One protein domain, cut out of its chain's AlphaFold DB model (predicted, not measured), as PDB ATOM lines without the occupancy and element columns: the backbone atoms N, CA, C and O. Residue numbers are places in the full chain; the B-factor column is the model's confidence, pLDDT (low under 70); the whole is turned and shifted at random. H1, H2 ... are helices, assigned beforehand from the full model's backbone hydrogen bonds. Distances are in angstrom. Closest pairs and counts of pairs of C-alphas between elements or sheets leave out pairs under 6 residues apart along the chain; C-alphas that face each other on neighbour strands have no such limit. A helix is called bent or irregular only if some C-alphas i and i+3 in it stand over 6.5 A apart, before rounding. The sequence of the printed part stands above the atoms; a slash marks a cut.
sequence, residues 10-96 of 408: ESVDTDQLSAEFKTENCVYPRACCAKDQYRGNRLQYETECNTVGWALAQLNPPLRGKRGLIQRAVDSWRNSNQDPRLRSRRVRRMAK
ATOM      1  N   GLU A  10     -24.725 -46.346 -38.017       88.81
ATOM      2  CA  GLU A  10     -23.520 -47.160 -38.238       88.81
ATOM      3  C   GLU A  10     -23.579 -48.544 -37.562       88.81
ATOM      4  O   GLU A  10     -22.813 -49.429 -37.926       88.81
ATOM      5  N   SER A  11     -24.504 -48.768 -36.616       89.56
ATOM      6  CA  SER A  11     -24.715 -50.085 -35.985       89.56
ATOM      7  C   SER A  11     -25.541 -51.059 -36.837       89.56
ATOM      8  O   SER A  11     -25.680 -52.225 -36.470       89.56
ATOM      9  N   VAL A  12     -26.117 -50.595 -37.955       92.00
ATOM     10  CA  VAL A  12     -26.939 -51.419 -38.848       92.00
ATOM     11  C   VAL A  12     -26.182 -51.718 -40.131       92.00
ATOM     12  O   VAL A  12     -26.005 -50.840 -40.973       92.00
ATOM     13  N   ASP A  13     -25.845 -52.990 -40.331       91.00
ATOM     14  CA  ASP A  13     -25.483 -53.492 -41.652       91.00
ATOM     15  C   ASP A  13     -26.725 -53.454 -42.559       91.00
ATOM     16  O   ASP A  13     -27.669 -54.237 -42.414       91.00
ATOM     17  N   THR A  14     -26.752 -52.494 -43.487       90.00
ATOM     18  CA  THR A  14     -27.868 -52.352 -44.425       90.00
ATOM     19  C   THR A  14     -27.863 -53.397 -45.529       90.00
ATOM     20  O   THR A  14     -28.893 -53.573 -46.180       90.00
ATOM     21  N   ASP A  15     -26.758 -54.098 -45.772       89.38
ATOM     22  CA  ASP A  15     -26.665 -55.070 -46.859       89.38
ATOM     23  C   ASP A  15     -27.367 -56.379 -46.495       89.38
ATOM     24  O   ASP A  15     -28.066 -56.933 -47.346       89.38
ATOM     25  N   GLN A  16     -27.368 -56.749 -45.211       91.69
ATOM     26  CA  GLN A  16     -28.137 -57.875 -44.661       91.69
ATOM     27  C   GLN A  16     -29.668 -57.659 -44.623       91.69
ATOM     28  O   GLN A  16     -30.420 -58.609 -44.405       91.69
ATOM     29  N   LEU A  17     -30.168 -56.435 -44.836       92.56
ATOM     30  CA  LEU A  17     -31.613 -56.164 -44.832       92.56
ATOM     31  C   LEU A  17     -32.294 -56.724 -46.096       92.56
ATOM     32  O   LEU A  17     -31.816 -56.513 -47.216       92.56
ATOM     33  N   SER A  18     -33.447 -57.382 -45.921       94.69
ATOM     34  CA  SER A  18     -34.183 -58.028 -47.016       94.69
ATOM     35  C   SER A  18     -34.636 -57.038 -48.096       94.69
ATOM     36  O   SER A  18     -34.878 -55.857 -47.833       94.69
ATOM     37  N   ALA A  19     -34.786 -57.529 -49.331       91.94
ATOM     38  CA  ALA A  19     -35.257 -56.716 -50.451       91.94
ATOM     39  C   ALA A  19     -36.645 -56.110 -50.178       91.94
ATOM     40  O   ALA A  19     -36.854 -54.927 -50.434       91.94
ATOM     41  N   GLU A  20     -37.554 -56.877 -49.570       93.44
ATOM     42  CA  GLU A  20     -38.882 -56.408 -49.157       93.44
ATOM     43  C   GLU A  20     -38.791 -55.259 -48.147       93.44
ATOM     44  O   GLU A  20     -39.395 -54.204 -48.358       93.44
ATOM     45  N   PHE A  21     -37.965 -55.408 -47.102       95.44
ATOM     46  CA  PHE A  21     -37.746 -54.359 -46.109       95.44
ATOM     47  C   PHE A  21     -37.182 -53.089 -46.756       95.44
ATOM     48  O   PHE A  21     -37.645 -51.983 -46.462       95.44
ATOM     49  N   LYS A  22     -36.212 -53.238 -47.670       93.88
ATOM     50  CA  LYS A  22     -35.628 -52.123 -48.427       93.88
ATOM     51  C   LYS A  22     -36.675 -51.417 -49.290       93.88
ATOM     52  O   LYS A  22     -36.703 -50.186 -49.310       93.88
ATOM     53  N   THR A  23     -37.550 -52.161 -49.966       93.38
ATOM     54  CA  THR A  23     -38.623 -51.610 -50.806       93.38
ATOM     55  C   THR A  23     -39.678 -50.874 -49.980       93.38
ATOM     56  O   THR A  23     -40.020 -49.739 -50.312       93.38
ATOM     57  N   GLU A  24     -40.154 -51.466 -48.885       94.50
ATOM     58  CA  GLU A  24     -41.166 -50.868 -48.004       94.50
ATOM     59  C   GLU A  24     -40.649 -49.590 -47.310       94.50
ATOM     60  O   GLU A  24     -41.364 -48.591 -47.196       94.50
ATOM     61  N   ASN A  25     -39.382 -49.592 -46.880       95.75
ATOM     62  CA  ASN A  25     -38.817 -48.563 -46.003       95.75
ATOM     63  C   ASN A  25     -37.904 -47.550 -46.726       95.75
ATOM     64  O   ASN A  25     -37.174 -46.794 -46.080       95.75
ATOM     65  N   CYS A  26     -37.934 -47.493 -48.061       94.06
ATOM     66  CA  CYS A  26     -37.140 -46.531 -48.833       94.06
ATOM     67  C   CYS A  26     -37.719 -45.101 -48.826       94.06
ATOM     68  O   CYS A  26     -38.930 -44.863 -48.870       94.06
ATOM     69  N   VAL A  27     -36.832 -44.101 -48.861       93.94
ATOM     70  CA  VAL A  27     -37.211 -42.685 -49.034       93.94
ATOM     71  C   VAL A  27     -37.351 -42.342 -50.521       93.94
ATOM     72  O   VAL A  27     -38.266 -41.609 -50.909       93.94
ATOM     73  N   TYR A  28     -36.499 -42.920 -51.366       93.06
ATOM     74  CA  TYR A  28     -36.435 -42.718 -52.810       93.06
ATOM     75  C   TYR A  28     -36.534 -44.067 -53.548       93.06
ATOM     76  O   TYR A  28     -35.501 -44.630 -53.908       93.06
ATOM     77  N   PRO A  29     -37.754 -44.572 -53.841       90.00
ATOM     78  CA  PRO A  29     -37.942 -45.863 -54.520       90.00
ATOM     79  C   PRO A  29     -37.215 -45.958 -55.868       90.00
ATOM     80  O   PRO A  29     -36.717 -47.006 -56.257       90.00
ATOM     81  N   ARG A  30     -37.098 -44.827 -56.578       87.50
ATOM     82  CA  ARG A  30     -36.390 -44.740 -57.863       87.50
ATOM     83  C   ARG A  30     -34.878 -44.953 -57.763       87.50
ATOM     84  O   ARG A  30     -34.273 -45.176 -58.799       87.50
ATOM     85  N   ALA A  31     -34.290 -44.854 -56.569       87.81
ATOM     86  CA  ALA A  31     -32.872 -45.097 -56.300       87.81
ATOM     87  C   ALA A  31     -32.618 -46.479 -55.658       87.81
ATOM     88  O   ALA A  31     -31.516 -46.748 -55.191       87.81
ATOM     89  N   CYS A  32     -33.629 -47.357 -55.636       84.19
ATOM     90  CA  CYS A  32     -33.520 -48.763 -55.231       84.19
ATOM     91  C   CYS A  32     -33.230 -49.677 -56.439       84.19
ATOM     92  O   CYS A  32     -33.817 -50.745 -56.571       84.19
ATOM     93  N   CYS A  33     -32.369 -49.232 -57.358       83.56
ATOM     94  CA  CYS A  33     -32.005 -49.955 -58.577       83.56
ATOM     95  C   CYS A  33     -30.493 -49.882 -58.824       83.56
ATOM     96  O   CYS A  33     -29.804 -49.032 -58.255       83.56
ATOM     97  N   ALA A  34     -29.983 -50.732 -59.719       80.50
ATOM     98  CA  ALA A  34     -28.597 -50.646 -60.169       80.50
ATOM     99  C   ALA A  34     -28.302 -49.279 -60.818       80.50
ATOM    100  O   ALA A  34     -29.195 -48.631 -61.379       80.50
ATOM    101  N   LYS A  35     -27.033 -48.853 -60.770       81.19
ATOM    102  CA  LYS A  35     -26.572 -47.551 -61.282       81.19
ATOM    103  C   LYS A  35     -27.000 -47.301 -62.731       81.19
ATOM    104  O   LYS A  35     -27.450 -46.204 -63.052       81.19
ATOM    105  N   ASP A  36     -26.935 -48.332 -63.565       83.31
ATOM    106  CA  ASP A  36     -27.201 -48.262 -65.008       83.31
ATOM    107  C   ASP A  36     -28.701 -48.145 -65.334       83.31
ATOM    108  O   ASP A  36     -29.092 -47.672 -66.400       83.31
ATOM    109  N   GLN A  37     -29.566 -48.522 -64.387       85.31
ATOM    110  CA  GLN A  37     -31.022 -48.399 -64.497       85.31
ATOM    111  C   GLN A  37     -31.529 -47.022 -64.024       85.31
ATOM    112  O   GLN A  37     -32.663 -46.629 -64.323       85.31
ATOM    113  N   TYR A  38     -30.703 -46.253 -63.305       88.19
ATOM    114  CA  TYR A  38     -31.120 -45.003 -62.680       88.19
ATOM    115  C   TYR A  38     -31.208 -43.830 -63.670       88.19
ATOM    116  O   TYR A  38     -30.216 -43.226 -64.076       88.19
ATOM    117  N   ARG A  39     -32.436 -43.417 -63.997       80.69
ATOM    118  CA  ARG A  39     -32.702 -42.271 -64.887       80.69
ATOM    119  C   ARG A  39     -32.758 -40.933 -64.132       80.69
ATOM    120  O   ARG A  39     -33.840 -40.350 -63.983       80.69
ATOM    121  N   GLY A  40     -31.610 -40.440 -63.656       86.06
ATOM    122  CA  GLY A  40     -31.486 -39.113 -63.035       86.06
ATOM    123  C   GLY A  40     -30.067 -38.711 -62.599       86.06
ATOM    124  O   GLY A  40     -29.138 -39.505 -62.620       86.06
ATOM    125  N   ASN A  41     -29.912 -37.472 -62.110       90.12
ATOM    126  CA  ASN A  41     -28.600 -36.872 -61.783       90.12
ATOM    127  C   ASN A  41     -28.328 -36.788 -60.264       90.12
ATOM    128  O   ASN A  41     -27.614 -35.897 -59.804       90.12
ATOM    129  N   ARG A  42     -28.986 -37.630 -59.458       89.56
ATOM    130  CA  ARG A  42     -28.957 -37.567 -57.981       89.56
ATOM    131  C   ARG A  42     -28.730 -38.908 -57.283       89.56
ATOM    132  O   ARG A  42     -28.885 -38.950 -56.070       89.56
ATOM    133  N   LEU A  43     -28.353 -39.953 -58.028       89.25
ATOM    134  CA  LEU A  43     -28.246 -41.327 -57.523       89.25
ATOM    135  C   LEU A  43     -27.541 -41.383 -56.166       89.25
ATOM    136  O   LEU A  43     -28.172 -41.742 -55.189       89.25
ATOM    137  N   GLN A  44     -26.301 -40.893 -56.100       89.00
ATOM    138  CA  GLN A  44     -25.480 -40.865 -54.888       89.00
ATOM    139  C   GLN A  44     -26.242 -40.339 -53.654       89.00
ATOM    140  O   GLN A  44     -26.335 -41.019 -52.641       89.00
ATOM    141  N   TYR A  45     -26.872 -39.166 -53.776       89.50
ATOM    142  CA  TYR A  45     -27.643 -38.543 -52.696       89.50
ATOM    143  C   TYR A  45     -28.889 -39.354 -52.310       89.50
ATOM    144  O   TYR A  45     -29.233 -39.443 -51.133       89.50
ATOM    145  N   GLU A  46     -29.611 -39.889 -53.296       93.62
ATOM    146  CA  GLU A  46     -30.868 -40.611 -53.070       93.62
ATOM    147  C   GLU A  46     -30.614 -42.019 -52.504       93.62
ATOM    148  O   GLU A  46     -31.337 -42.444 -51.605       93.62
ATOM    149  N   THR A  47     -29.537 -42.681 -52.936       92.62
ATOM    150  CA  THR A  47     -29.023 -43.939 -52.378       92.62
ATOM    151  C   THR A  47     -28.519 -43.747 -50.946       92.62
ATOM    152  O   THR A  47     -28.992 -44.454 -50.066       92.62
ATOM    153  N   GLU A  48     -27.681 -42.741 -50.663       91.50
ATOM    154  CA  GLU A  48     -27.251 -42.412 -49.288       91.50
ATOM    155  C   GLU A  48     -28.451 -42.166 -48.354       91.50
ATOM    156  O   GLU A  48     -28.492 -42.660 -47.227       91.50
ATOM    157  N   CYS A  49     -29.467 -41.431 -48.820       94.56
ATOM    158  CA  CYS A  49     -30.685 -41.208 -48.038       94.56
ATOM    159  C   CYS A  49     -31.513 -42.487 -47.833       94.56
ATOM    160  O   CYS A  49     -32.200 -42.588 -46.816       94.56
ATOM    161  N   ASN A  50     -31.467 -43.443 -48.765       95.50
ATOM    162  CA  ASN A  50     -32.085 -44.758 -48.593       95.50
ATOM    163  C   ASN A  50     -31.322 -45.600 -47.564       95.50
ATOM    164  O   ASN A  50     -31.964 -46.103 -46.653       95.50
ATOM    165  N   THR A  51     -29.987 -45.673 -47.632       94.75
ATOM    166  CA  THR A  51     -29.142 -46.369 -46.643       94.75
ATOM    167  C   THR A  51     -29.428 -45.876 -45.220       94.75
ATOM    168  O   THR A  51     -29.792 -46.663 -44.346       94.75
ATOM    169  N   VAL A  52     -29.382 -44.556 -45.001       94.38
ATOM    170  CA  VAL A  52     -29.720 -43.940 -43.703       94.38
ATOM    171  C   VAL A  52     -31.183 -44.213 -43.321       94.38
ATOM    172  O   VAL A  52     -31.479 -44.488 -42.161       94.38
ATOM    173  N   GLY A  53     -32.111 -44.164 -44.282       96.31
ATOM    174  CA  GLY A  53     -33.533 -44.440 -44.056       96.31
ATOM    175  C   GLY A  53     -33.810 -45.875 -43.601       96.31
ATOM    176  O   GLY A  53     -34.571 -46.071 -42.654       96.31
ATOM    177  N   TRP A  54     -33.157 -46.861 -44.219       97.19
ATOM    178  CA  TRP A  54     -33.267 -48.273 -43.858       97.19
ATOM    179  C   TRP A  54     -32.695 -48.549 -42.471       97.19
ATOM    180  O   TRP A  54     -33.366 -49.191 -41.668       97.19
ATOM    181  N   ALA A  55     -31.518 -48.003 -42.149       96.25
ATOM    182  CA  ALA A  55     -30.942 -48.111 -40.812       96.25
ATOM    183  C   ALA A  55     -31.868 -47.502 -39.744       96.25
ATOM    184  O   ALA A  55     -32.199 -48.160 -38.759       96.25
ATOM    185  N   LEU A  56     -32.383 -46.285 -39.966       95.69
ATOM    186  CA  LEU A  56     -33.327 -45.647 -39.041       95.69
ATOM    187  C   LEU A  56     -34.637 -46.440 -38.896       95.69
ATOM    188  O   LEU A  56     -35.152 -46.539 -37.783       95.69
ATOM    189  N   ALA A  57     -35.172 -47.028 -39.971       96.38
ATOM    190  CA  ALA A  57     -36.362 -47.882 -39.915       96.38
ATOM    191  C   ALA A  57     -36.100 -49.229 -39.213       96.38
ATOM    192  O   ALA A  57     -36.979 -49.754 -38.526       96.38
ATOM    193  N   GLN A  58     -34.891 -49.782 -39.346       95.62
ATOM    194  CA  GLN A  58     -34.494 -51.010 -38.661       95.62
ATOM    195  C   GLN A  58     -34.395 -50.767 -37.152       95.62
ATOM    196  O   GLN A  58     -35.032 -51.489 -36.384       95.62
ATOM    197  N   LEU A  59     -33.693 -49.701 -36.753       94.81
ATOM    198  CA  LEU A  59     -33.517 -49.266 -35.363       94.81
ATOM    199  C   LEU A  59     -34.826 -48.858 -34.672       94.81
ATOM    200  O   LEU A  59     -34.952 -49.002 -33.459       94.81
ATOM    201  N   ASN A  60     -35.790 -48.324 -35.428       94.81
ATOM    202  CA  ASN A  60     -37.009 -47.733 -34.881       94.81
ATOM    203  C   ASN A  60     -38.260 -48.348 -35.536       94.81
ATOM    204  O   ASN A  60     -38.791 -47.775 -36.497       94.81
ATOM    205  N   PRO A  61     -38.805 -49.454 -34.990       93.88
ATOM    206  CA  PRO A  61     -40.037 -50.074 -35.482       93.88
ATOM    207  C   PRO A  61     -41.212 -49.107 -35.742       93.88
ATOM    208  O   PRO A  61     -41.888 -49.283 -36.757       93.88
ATOM    209  N   PRO A  62     -41.449 -48.034 -34.948       93.81
ATOM    210  CA  PRO A  62     -42.527 -47.079 -35.224       93.81
ATOM    211  C   PRO A  62     -42.420 -46.320 -36.557       93.81
ATOM    212  O   PRO A  62     -43.441 -45.791 -37.012       93.81
ATOM    213  N   LEU A  63     -41.229 -46.250 -37.171       93.88
ATOM    214  CA  LEU A  63     -40.998 -45.611 -38.472       93.88
ATOM    215  C   LEU A  63     -41.333 -46.527 -39.662       93.88
ATOM    216  O   LEU A  63     -41.526 -46.011 -40.765       93.88
ATOM    217  N   ARG A  64     -41.404 -47.850 -39.459       95.12
ATOM    218  CA  ARG A  64     -41.549 -48.834 -40.546       95.12
ATOM    219  C   ARG A  64     -42.857 -48.655 -41.320       95.12
ATOM    220  O   ARG A  64     -43.862 -48.221 -40.750       95.12
ATOM    221  N   GLY A  65     -42.811 -48.877 -42.634       92.94
ATOM    222  CA  GLY A  65     -43.907 -48.629 -43.584       92.94
ATOM    223  C   GLY A  65     -44.297 -47.150 -43.766       92.94
ATOM    224  O   GLY A  65     -45.051 -46.794 -44.671       92.94
ATOM    225  N   LYS A  66     -43.779 -46.232 -42.938       95.25
ATOM    226  CA  LYS A  66     -44.208 -44.826 -42.884       95.25
ATOM    227  C   LYS A  66     -43.160 -43.925 -43.524       95.25
ATOM    228  O   LYS A  66     -42.520 -43.112 -42.857       95.25
ATOM    229  N   ARG A  67     -43.037 -44.001 -44.852       94.25
ATOM    230  CA  ARG A  67     -42.080 -43.225 -45.671       94.25
ATOM    231  C   ARG A  67     -41.962 -41.734 -45.296       94.25
ATOM    232  O   ARG A  67     -40.857 -41.204 -45.252       94.25
ATOM    233  N   GLY A  68     -43.066 -41.056 -44.966       94.44
ATOM    234  CA  GLY A  68     -43.064 -39.642 -44.540       94.44
ATOM    235  C   GLY A  68     -42.550 -39.371 -43.111       94.44
ATOM    236  O   GLY A  68     -42.234 -38.230 -42.770       94.44
ATOM    237  N   LEU A  69     -42.463 -40.393 -42.256       94.81
ATOM    238  CA  LEU A  69     -41.744 -40.346 -40.978       94.81
ATOM    239  C   LEU A  69     -40.265 -40.686 -41.176       94.81
ATOM    240  O   LEU A  69     -39.425 -39.933 -40.693       94.81
ATOM    241  N   ILE A  70     -39.949 -41.725 -41.961       95.62
ATOM    242  CA  ILE A  70     -38.564 -42.081 -42.327       95.62
ATOM    243  C   ILE A  70     -37.863 -40.872 -42.964       95.62
ATOM    244  O   ILE A  70     -36.780 -40.489 -42.534       95.62
ATOM    245  N   GLN A  71     -38.513 -40.182 -43.909       94.88
ATOM    246  CA  GLN A  71     -37.963 -38.974 -44.531       94.88
ATOM    247  C   GLN A  71     -37.664 -37.858 -43.514       94.88
ATOM    248  O   GLN A  71     -36.613 -37.227 -43.598       94.88
ATOM    249  N   ARG A  72     -38.549 -37.628 -42.531       93.94
ATOM    250  CA  ARG A  72     -38.322 -36.637 -41.464       93.94
ATOM    251  C   ARG A  72     -37.177 -37.043 -40.535       93.94
ATOM    252  O   ARG A  72     -36.395 -36.179 -40.148       93.94
ATOM    253  N   ALA A  73     -37.057 -38.329 -40.214       93.25
ATOM    254  CA  ALA A  73     -35.958 -38.866 -39.418       93.25
ATOM    255  C   ALA A  73     -34.609 -38.709 -40.147       93.25
ATOM    256  O   ALA A  73     -33.669 -38.166 -39.571       93.25
ATOM    257  N   VAL A  74     -34.544 -39.063 -41.438       94.19
ATOM    258  CA  VAL A  74     -33.364 -38.863 -42.299       94.19
ATOM    259  C   VAL A  74     -33.000 -37.380 -42.407       94.19
ATOM    260  O   VAL A  74     -31.835 -37.025 -42.237       94.19
ATOM    261  N   ASP A  75     -33.965 -36.487 -42.646       91.19
ATOM    262  CA  ASP A  75     -33.698 -35.043 -42.693       91.19
ATOM    263  C   ASP A  75     -33.201 -34.505 -41.341       91.19
ATOM    264  O   ASP A  75     -32.314 -33.649 -41.321       91.19
ATOM    265  N   SER A  76     -33.725 -35.000 -40.215       90.00
ATOM    266  CA  SER A  76     -33.240 -34.635 -38.879       90.00
ATOM    267  C   SER A  76     -31.790 -35.085 -38.687       90.00
ATOM    268  O   SER A  76     -30.912 -34.239 -38.507       90.00
ATOM    269  N   TRP A  77     -31.521 -36.384 -38.867       91.00
ATOM    270  CA  TRP A  77     -30.193 -36.995 -38.749       91.00
ATOM    271  C   TRP A  77     -29.157 -36.289 -39.630       91.00
ATOM    272  O   TRP A  77     -28.100 -35.886 -39.154       91.00
ATOM    273  N   ARG A  78     -29.479 -36.029 -40.906       90.31
ATOM    274  CA  ARG A  78     -28.564 -35.345 -41.838       90.31
ATOM    275  C   ARG A  78     -28.281 -33.898 -41.433       90.31
ATOM    276  O   ARG A  78     -27.222 -33.382 -41.777       90.31
ATOM    277  N   ASN A  79     -29.199 -33.218 -40.741       84.88
ATOM    278  CA  ASN A  79     -28.988 -31.848 -40.261       84.88
ATOM    279  C   ASN A  79     -28.272 -31.782 -38.898       84.88
ATOM    280  O   ASN A  79     -27.580 -30.789 -38.664       84.88
ATOM    281  N   SER A  80     -28.403 -32.805 -38.045       81.25
ATOM    282  CA  SER A  80     -27.679 -32.934 -36.770       81.25
ATOM    283  C   SER A  80     -26.298 -33.585 -36.902       81.25
ATOM    284  O   SER A  80     -25.480 -33.429 -36.001       81.25
ATOM    285  N   ASN A  81     -26.019 -34.287 -38.008       78.56
ATOM    286  CA  ASN A  81     -24.745 -34.972 -38.242       78.56
ATOM    287  C   ASN A  81     -23.544 -34.011 -38.091       78.56
ATOM    288  O   ASN A  81     -23.614 -32.825 -38.446       78.56
ATOM    289  N   GLN A  82     -22.445 -34.523 -37.538       72.50
ATOM    290  CA  GLN A  82     -21.216 -33.776 -37.296       72.50
ATOM    291  C   GLN A  82     -20.622 -33.230 -38.603       72.50
ATOM    292  O   GLN A  82     -20.291 -32.045 -38.628       72.50
ATOM    293  N   ASP A  83     -20.607 -34.005 -39.700       75.50
ATOM    294  CA  ASP A  83     -20.143 -33.514 -41.008       75.50
ATOM    295  C   ASP A  83     -21.075 -32.409 -41.562       75.50
ATOM    296  O   ASP A  83     -22.228 -32.672 -41.945       75.50
ATOM    297  N   PRO A  84     -20.595 -31.155 -41.703       74.94
ATOM    298  CA  PRO A  84     -21.392 -30.070 -42.260       74.94
ATOM    299  C   PRO A  84     -21.792 -30.282 -43.728       74.94
ATOM    300  O   PRO A  84     -22.744 -29.642 -44.185       74.94
ATOM    301  N   ARG A  85     -21.093 -31.132 -44.497       76.81
ATOM    302  CA  ARG A  85     -21.396 -31.399 -45.917       76.81
ATOM    303  C   ARG A  85     -22.731 -32.123 -46.075       76.81
ATOM    304  O   ARG A  85     -23.518 -31.722 -46.944       76.81
ATOM    305  N   LEU A  86     -23.007 -33.094 -45.199       73.75
ATOM    306  CA  LEU A  86     -24.266 -33.845 -45.144       73.75
ATOM    307  C   LEU A  86     -25.459 -32.940 -44.790       73.75
ATOM    308  O   LEU A  86     -26.543 -33.102 -45.363       73.75
ATOM    309  N   ARG A  87     -25.244 -31.905 -43.962       81.75
ATOM    310  CA  ARG A  87     -26.281 -30.924 -43.595       81.75
ATOM    311  C   ARG A  87     -26.879 -30.219 -44.807       81.75
ATOM    312  O   ARG A  87     -26.191 -29.818 -45.760       81.75
ATOM    313  N   SER A  88     -28.193 -29.998 -44.751       76.00
ATOM    314  CA  SER A  88     -28.942 -29.390 -45.850       76.00
ATOM    315  C   SER A  88     -28.398 -28.004 -46.233       76.00
ATOM    316  O   SER A  88     -27.954 -27.209 -45.400       76.00
ATOM    317  N   ARG A  89     -28.521 -27.642 -47.520       74.69
ATOM    318  CA  ARG A  89     -28.148 -26.301 -48.028       74.69
ATOM    319  C   ARG A  89     -28.913 -25.145 -47.363       74.69
ATOM    320  O   ARG A  89     -28.565 -23.985 -47.589       74.69
ATOM    321  N   ARG A  90     -29.994 -25.418 -46.620       77.06
ATOM    322  CA  ARG A  90     -30.691 -24.421 -45.792       77.06
ATOM    323  C   ARG A  90     -29.931 -24.225 -44.481       77.06
ATOM    324  O   ARG A  90     -29.475 -23.113 -44.232       77.06
ATOM    325  N   VAL A  91     -29.712 -25.307 -43.728       75.12
ATOM    326  CA  VAL A  91     -29.003 -25.294 -42.438       75.12
ATOM    327  C   VAL A  91     -27.594 -24.722 -42.577       75.12
ATOM    328  O   VAL A  91     -27.256 -23.793 -41.854       75.12
ATOM    329  N   ARG A  92     -26.809 -25.135 -43.585       79.94
ATOM    330  CA  ARG A  92     -25.475 -24.548 -43.835       79.94
ATOM    331  C   ARG A  92     -25.487 -23.028 -44.054       79.94
ATOM    332  O   ARG A  92     -24.555 -22.345 -43.640       79.94
ATOM    333  N   ARG A  93     -26.527 -22.477 -44.693       80.00
ATOM    334  CA  ARG A  93     -26.649 -21.020 -44.896       80.00
ATOM    335  C   ARG A  93     -27.087 -20.291 -43.628       80.00
ATOM    336  O   ARG A  93     -26.578 -19.205 -43.378       80.00
ATOM    337  N   MET A  94     -27.971 -20.890 -42.828       72.81
ATOM    338  CA  MET A  94     -28.351 -20.361 -41.512       72.81
ATOM    339  C   MET A  94     -27.160 -20.372 -40.546       72.81
ATOM    340  O   MET A  94     -26.849 -19.337 -39.974       72.81
ATOM    341  N   ALA A  95     -26.408 -21.474 -40.467       76.06
ATOM    342  CA  ALA A  95     -25.183 -21.559 -39.671       76.06
ATOM    343  C   ALA A  95     -24.141 -20.503 -40.087       76.06
ATOM    344  O   ALA A  95     -23.608 -19.803 -39.230       76.06
ATOM    345  N   LYS A  96     -23.910 -20.300 -41.395       78.81
ATOM    346  CA  LYS A  96     -23.015 -19.232 -41.887       78.81
ATOM    347  C   LYS A  96     -23.510 -17.824 -41.521       78.81
ATOM    348  O   LYS A  96     -22.693 -16.950 -41.248       78.81
TER     349      LYS A  96
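AT A GLANCE: This is residues 10 to 96 of the 408 residues of the protein "Putative ribosomal protein l24e" of Diaporthe ampelina (UniProt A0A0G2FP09). Two helices, the long H2 and H3, cross at nearly a right angle, with residues 70 to 74 of H3 packed on H2. The short H1 sits near H2 towards one end of the longest axis, and the short H4 lies beyond the last residues of H3 at the other end, while a long loop of residues 25 to 42 leads from H1 to the start of H2. The printed part has 87 residues with four named helices, in the order H1, H2, H3, H4, and no named strand. Its class is all helix, though the named helices hold 43 of the 87 residues, under half. The whole is compact, with a radius of gyration of the C-alphas of 13.3 A and spans of 41 by 32 by 22 A.

IN THESE COORDINATES: Start at Glu 10 and read on to C-alpha 19 at (-35.257, -56.716, -50.451), where H1 begins; it covers residues 19 to 24 and is 8.7 A long from first to last C-alpha. After residues 25 to 42, find C-alpha 43 at (-28.246, -41.327, -57.523); from there H2, the longest helix, runs through residues 43 to 59 over 24.1 A. H3 follows at residues 67 to 80 and measures 19.8 A. H4, residues 91 to 96, measures 8.5 A and ends at C-alpha 96 at (-23.015, -19.232, -41.887). No helix is bent or irregular.

HOW THE PARTS SIT: Look first at H2 and H3, which touch; the closest C-alphas, those of Gly 53 and Ile 70, are 5.8 A apart. H3 touches H2 with residues 70 to 74 alone. The lines of H2 and H3 are about perpendicular, at 78 degrees. H1 is close to H2 but not clearly touching it, the closest C-alphas being those of Lys 22 and Trp 54 at 6.4 A. Their lines are about perpendicular, at 90 degrees. H3 and H4 are close but not clearly touching, with the C-alphas of Asn 79 and Val 91 the closest at 6.9 A. These two run the same way at a shallow tilt of 20 degrees. H1 and H3 are apart, but only just, with their closest C-alphas at 8.0 A. H4 is apart from H1 and from H2. In H1, H2 and H4 every O i to N i+4 pair is within hydrogen-bond range; in H3, 9 of 10 are.

THE WHOLE: The two C-alphas farthest apart are those of Glu 20 and Lys 96, at 41.1 A. The printed part has no cut. The link from H1 to H2, 18 residues, is long; those from H2 to H3 and from H3 to H4 are short. The mean pLDDT of the printed part is 88.8 and no printed residue is under 70; look at H4 for a lower mean, 77.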